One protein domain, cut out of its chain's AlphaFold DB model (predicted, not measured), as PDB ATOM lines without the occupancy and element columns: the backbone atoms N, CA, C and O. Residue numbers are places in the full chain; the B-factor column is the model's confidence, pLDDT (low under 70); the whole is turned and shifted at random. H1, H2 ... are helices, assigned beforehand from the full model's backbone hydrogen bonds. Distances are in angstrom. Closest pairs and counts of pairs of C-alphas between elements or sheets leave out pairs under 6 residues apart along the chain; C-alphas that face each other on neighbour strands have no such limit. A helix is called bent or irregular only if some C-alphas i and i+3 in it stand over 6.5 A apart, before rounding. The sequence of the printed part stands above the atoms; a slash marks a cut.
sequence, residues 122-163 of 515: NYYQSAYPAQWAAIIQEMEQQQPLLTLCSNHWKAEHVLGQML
ATOM      1  N   ASN A 122      35.640  37.830  32.343       89.06
ATOM      2  CA  ASN A 122      35.624  36.436  32.792       89.06
ATOM      3  C   ASN A 122      36.923  35.675  32.453       89.06
ATOM      4  O   ASN A 122      37.326  34.800  33.214       89.06
ATOM      5  N   TYR A 123      37.601  35.983  31.335       92.25
ATOM      6  CA  TYR A 123      38.898  35.371  31.015       92.25
ATOM      7  C   TYR A 123      39.977  35.805  32.012       92.25
ATOM      8  O   TYR A 123      40.723  34.962  32.495       92.25
ATOM      9  N   TYR A 124      40.054  37.094  32.355       93.50
ATOM     10  CA  TYR A 124      41.047  37.572  33.323       93.50
ATOM     11  C   TYR A 124      40.768  37.047  34.735       93.50
ATOM     12  O   TYR A 124      41.679  36.545  35.385       93.50
ATOM     13  N   GLN A 125      39.503  37.076  35.157       94.00
ATOM     14  CA  GLN A 125      39.050  36.573  36.456       94.00
ATOM     15  C   GLN A 125      39.312  35.059  36.628       94.00
ATOM     16  O   GLN A 125      39.688  34.626  37.712       94.00
ATOM     17  N   SER A 126      39.177  34.255  35.561       91.38
ATOM     18  CA  SER A 126      39.409  32.796  35.605       91.38
ATOM     19  C   SER A 126      40.860  32.367  35.358       91.38
ATOM     20  O   SER A 126      41.318  31.409  35.977       91.38
ATOM     21  N   ALA A 127      41.604  33.053  34.484       94.62
ATOM     22  CA  ALA A 127      42.995  32.708  34.176       94.62
ATOM     23  C   ALA A 127      44.014  33.324  35.154       94.62
ATOM     24  O   ALA A 127      45.115  32.794  35.296       94.62
ATOM     25  N   TYR A 128      43.659  34.427  35.823       96.00
ATOM     26  CA  TYR A 128      44.540  35.186  36.715       96.00
ATOM     27  C   TYR A 128      43.824  35.621  38.016       96.00
ATOM     28  O   TYR A 128      43.866  36.803  38.365       96.00
ATOM     29  N   PRO A 129      43.153  34.712  38.759       96.06
ATOM     30  CA  PRO A 129      42.301  35.078  39.897       96.06
ATOM     31  C   PRO A 129      43.055  35.808  41.020       96.06
ATOM     32  O   PRO A 129      42.514  36.730  41.625       96.06
ATOM     33  N   ALA A 130      44.318  35.449  41.272       97.12
ATOM     34  CA  ALA A 130      45.142  36.104  42.290       97.12
ATOM     35  C   ALA A 130      45.525  37.541  41.894       97.12
ATOM     36  O   ALA A 130      45.471  38.448  42.720       97.12
ATOM     37  N   GLN A 131      45.878  37.763  40.624       97.62
ATOM     38  CA  GLN A 131      46.183  39.093  40.093       97.62
ATOM     39  C   GLN A 131      44.919  39.952  39.999       97.62
ATOM     40  O   GLN A 131      44.968  41.138  40.303       97.62
ATOM     41  N   TRP A 132      43.784  39.353  39.626       96.88
ATOM     42  CA  TRP A 132      42.482  40.010  39.625       96.88
ATOM     43  C   TRP A 132      42.127  40.512  41.030       96.88
ATOM     44  O   TRP A 132      41.929  41.710  41.208       96.88
ATOM     45  N   ALA A 133      42.164  39.640  42.044       97.00
ATOM     46  CA  ALA A 133      41.923  40.021  43.436       97.00
ATOM     47  C   ALA A 133      42.891  41.112  43.937       97.00
ATOM     48  O   ALA A 133      42.458  42.047  44.606       97.00
ATOM     49  N   ALA A 134      44.177  41.042  43.572       97.81
ATOM     50  CA  ALA A 134      45.163  42.060  43.940       97.81
ATOM     51  C   ALA A 134      44.867  43.437  43.313       97.81
ATOM     52  O   ALA A 134      44.911  44.440  44.018       97.81
ATOM     53  N   ILE A 135      44.507  43.496  42.024       97.56
ATOM     54  CA  ILE A 135      44.134  44.754  41.347       97.56
ATOM     55  C   ILE A 135      42.844  45.326  41.947       97.56
ATOM     56  O   ILE A 135      42.739  46.533  42.150       97.56
ATOM     57  N   ILE A 136      41.871  44.471  42.270       97.50
ATOM     58  CA  ILE A 136      40.629  44.871  42.940       97.50
ATOM     59  C   ILE A 136      40.919  45.486  44.316       97.50
ATOM     60  O   ILE A 136      40.437  46.582  44.602       97.50
ATOM     61  N   GLN A 137      41.767  44.839  45.120       97.38
ATOM     62  CA  GLN A 137      42.208  45.353  46.417       97.38
ATOM     63  C   GLN A 137      42.992  46.671  46.286       97.38
ATOM     64  O   GLN A 137      42.800  47.578  47.093       97.38
ATOM     65  N   GLU A 138      43.844  46.811  45.264       97.75
ATOM     66  CA  GLU A 138      44.584  48.049  44.997       97.75
ATOM     67  C   GLU A 138      43.640  49.195  44.602       97.75
ATOM     68  O   GLU A 138      43.724  50.287  45.163       97.75
ATOM     69  N   MET A 139      42.688  48.953  43.695       97.31
ATOM     70  CA  MET A 139      41.676  49.943  43.309       97.31
ATOM     71  C   MET A 139      40.820  50.376  44.504       97.31
ATOM     72  O   MET A 139      40.506  51.556  44.645       97.31
ATOM     73  N   GLU A 140      40.473  49.444  45.389       96.75
ATOM     74  CA  GLU A 140      39.758  49.718  46.635       96.75
ATOM     75  C   GLU A 140      40.588  50.508  47.656       96.75
ATOM     76  O   GLU A 140      40.053  51.398  48.323       96.75
ATOM     77  N   GLN A 141      41.898  50.257  47.737       97.12
ATOM     78  CA  GLN A 141      42.829  51.041  48.550       97.12
ATOM     79  C   GLN A 141      43.013  52.465  47.998       97.12
ATOM     80  O   GLN A 141      43.065  53.424  48.770       97.12
ATOM     81  N   GLN A 142      43.086  52.617  46.671       96.94
ATOM     82  CA  GLN A 142      43.176  53.914  45.993       96.94
ATOM     83  C   GLN A 142      41.859  54.707  46.059       96.94
ATOM     84  O   GLN A 142      41.886  55.938  46.072       96.94
ATOM     85  N   GLN A 143      40.706  54.027  46.077       95.88
ATOM     86  CA  GLN A 143      39.371  54.632  46.075       95.88
ATOM     87  C   GLN A 143      38.445  53.968  47.114       95.88
ATOM     88  O   GLN A 143      37.611  53.130  46.757       95.88
ATOM     89  N   PRO A 144      38.479  54.407  48.390       94.62
ATOM     90  CA  PRO A 144      37.642  53.861  49.468       94.62
ATOM     91  C   PRO A 144      36.115  53.985  49.283       94.62
ATOM     92  O   PRO A 144      35.360  53.522  50.127       94.62
ATOM     93  N   LEU A 145      35.623  54.598  48.200       90.88
ATOM     94  CA  LEU A 145      34.201  54.565  47.815       90.88
ATOM     95  C   LEU A 145      33.796  53.259  47.097       90.88
ATOM     96  O   LEU A 145      32.597  52.990  46.928       90.88
ATOM     97  N   LEU A 146      34.781  52.461  46.668       88.44
ATOM     98  CA  LEU A 146      34.586  51.147  46.055       88.44
ATOM     99  C   LEU A 146      34.357  50.059  47.121       88.44
ATOM    100  O   LEU A 146      33.418  49.283  46.958       88.44
ATOM    101  N   THR A 147      35.091  50.093  48.247       95.00
ATOM    102  CA  THR A 147      34.947  49.147  49.382       95.00
ATOM    103  C   THR A 147      33.583  49.203  50.073       95.00
ATOM    104  O   THR A 147      33.198  48.269  50.769       95.00
ATOM    105  N   LEU A 148      32.812  50.280  49.876       85.94
ATOM    106  CA  LEU A 148      31.459  50.459  50.423       85.94
ATOM    107  C   LEU A 148      30.397  49.560  49.749       85.94
ATOM    108  O   LEU A 148      29.218  49.920  49.712       85.94
ATOM    109  N   CYS A 149      30.793  48.442  49.139       82.44
ATOM    110  CA  CYS A 149      29.925  47.509  48.429       82.44
ATOM    111  C   CYS A 149      30.407  46.067  48.592       82.44
ATOM    112  O   CYS A 149      31.569  45.759  48.342       82.44
ATOM    113  N   SER A 150      29.479  45.183  48.963       79.12
ATOM    114  CA  SER A 150      29.708  43.743  49.099       79.12
ATOM    115  C   SER A 150      30.317  43.137  47.833       79.12
ATOM    116  O   SER A 150      29.989  43.552  46.720       79.12
ATOM    117  N   ASN A 151      31.165  42.123  48.005       84.94
ATOM    118  CA  ASN A 151      31.721  41.299  46.926       84.94
ATOM    119  C   ASN A 151      32.451  42.099  45.821       84.94
ATOM    120  O   ASN A 151      32.505  41.660  44.677       84.94
ATOM    121  N   HIS A 152      32.998  43.277  46.150       93.19
ATOM    122  CA  HIS A 152      33.844  44.106  45.277       93.19
ATOM    123  C   HIS A 152      33.222  44.542  43.931       93.19
ATOM    124  O   HIS A 152      33.926  45.062  43.060       93.19
ATOM    125  N   TRP A 153      31.906  44.376  43.728       91.94
ATOM    126  CA  TRP A 153      31.285  44.466  42.393       91.94
ATOM    127  C   TRP A 153      31.513  45.812  41.688       91.94
ATOM    128  O   TRP A 153      31.607  45.869  40.462       91.94
ATOM    129  N   LYS A 154      31.648  46.909  42.449       92.00
ATOM    130  CA  LYS A 154      32.002  48.228  41.908       92.00
ATOM    131  C   LYS A 154      33.419  48.263  41.345       92.00
ATOM    132  O   LYS A 154      33.609  48.781  40.247       92.00
ATOM    133  N   ALA A 155      34.399  47.741  42.082       95.19
ATOM    134  CA  ALA A 155      35.782  47.669  41.627       95.19
ATOM    135  C   ALA A 155      35.884  46.766  40.389       95.19
ATOM    136  O   ALA A 155      36.460  47.182  39.385       95.19
ATOM    137  N   GLU A 156      35.208  45.608  40.393       95.38
ATOM    138  CA  GLU A 156      35.125  44.736  39.214       95.38
ATOM    139  C   GLU A 156      34.461  45.431  38.021       95.38
ATOM    140  O   GLU A 156      34.903  45.274  36.881       95.38
ATOM    141  N   HIS A 157      33.416  46.230  38.258       92.19
ATOM    142  CA  HIS A 157      32.757  46.974  37.194       92.19
ATOM    143  C   HIS A 157      33.671  48.048  36.595       92.19
ATOM    144  O   HIS A 157      33.763  48.143  35.370       92.19
ATOM    145  N   VAL A 158      34.358  48.840  37.428       94.06
ATOM    146  CA  VAL A 158      35.285  49.890  36.972       94.06
ATOM    147  C   VAL A 158      36.479  49.275  36.242       94.06
ATOM    148  O   VAL A 158      36.774  49.703  35.128       94.06
ATOM    149  N   LEU A 159      37.092  48.215  36.782       94.88
ATOM    150  CA  LEU A 159      38.169  47.468  36.120       94.88
ATOM    151  C   LEU A 159      37.697  46.885  34.781       94.88
ATOM    152  O   LEU A 159      38.363  47.025  33.755       94.88
ATOM    153  N   GLY A 160      36.494  46.309  34.766       91.88
ATOM    154  CA  GLY A 160      35.830  45.842  33.558       91.88
ATOM    155  C   GLY A 160      35.629  46.950  32.521       91.88
ATOM    156  O   GLY A 160      35.811  46.689  31.333       91.88
ATOM    157  N   GLN A 161      35.291  48.182  32.926       90.31
ATOM    158  CA  GLN A 161      35.231  49.317  31.999       90.31
ATOM    159  C   GLN A 161      36.622  49.732  31.518       90.31
ATOM    160  O   GLN A 161      36.786  49.899  30.316       90.31
ATOM    161  N   MET A 162      37.627  49.822  32.394       91.25
ATOM    162  CA  MET A 162      39.001  50.180  32.014       91.25
ATOM    163  C   MET A 162      39.578  49.212  30.971       91.25
ATOM    164  O   MET A 162      40.136  49.648  29.967       91.25
ATOM    165  N   LEU A 163      39.346  47.904  31.136       89.38
ATOM    166  CA  LEU A 163      39.720  46.862  30.167       89.38
ATOM    167  C   LEU A 163      38.921  46.918  28.848       89.38
ATOM    168  O   LEU A 163      39.335  46.327  27.850       89.38
TER     169      LEU A 163
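AT A GLANCE: This is residues 122 to 163 of the 515 residues of an uncharacterized protein of Serpula lacrymans var. lacrymans (strain S7.9) (UniProt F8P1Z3). Two helices of 14 residues each, H2 and H3, cross nearly at right angles, H3 packing on residues 136 to 140 of H2, while a short helix, H1, makes a corner with the first end of H2. The turn from H1 into H2, residues 126 to 131, sticks out at one end, and the loop of residues 143 to 149 leads from the other end of H2 round into H3. The printed part has 42 residues with three named helices, H1, H2 and H3 in that order, and no named strand; its class is all helix. The whole is compact, with a radius of gyration of the C-alphas of 9.7 A, and only just elongated, with spans of 27 by 18 by 17 A.

IN THESE COORDINATES: Find C-alpha 122 at (35.624, 36.436, 32.792), where H1 begins; it holds residues 122 to 127 and is 8.4 A long from first to last C-alpha. Pass Tyr 128 and you come to H2, residues 129 to 142, which runs 19.8 A from C-alpha 129 at (42.301, 35.078, 39.897) to C-alpha 142. Seven residues later H3 begins at Ser 150; it holds residues 150 to 163, spans 21.6 A, and ends at C-alpha 163 at (39.720, 46.862, 30.167). H3 is irregular: look at C-alphas 151 and 154, which are 8.6 A apart, where about 5 A is found in a regular helix.

HOW THE PARTS SIT: Start at H1 and look across to H2: they are close but not clearly touching, and their closest C-alphas, those of Gln 125 and Trp 132, are 5.8 A apart. Their lines stand at a steep tilt of 63 degrees, and they run opposite ways. Go on along H2 to residues 136 to 140, the part that alone touches H3. The closest C-alphas of H2 and H3 are those of Ile 136 and Ala 155, 5.7 A apart. The lines of H2 and H3 are about perpendicular, at 85 degrees, though the line of H3 is a rough one. H1 and H3 are apart. In the backbones of H1 and H2 every O i to N i+4 pair is within hydrogen-bond range; in H3 it is 8 of 10.

THE WHOLE: The two C-alphas farthest apart are those of Ala 127 and Leu 145, 27.2 A from each other, while the first and last printed C-alphas, those of Asn 122 and Leu 163, are 11.5 A apart. The printed part has no cut. The link from H1 to H2 is tight and the link from H2 to H3 is short. Read the B-factor column for the model's confidence: the mean pLDDT of the printed part is 93.3, and no printed residue is under 70.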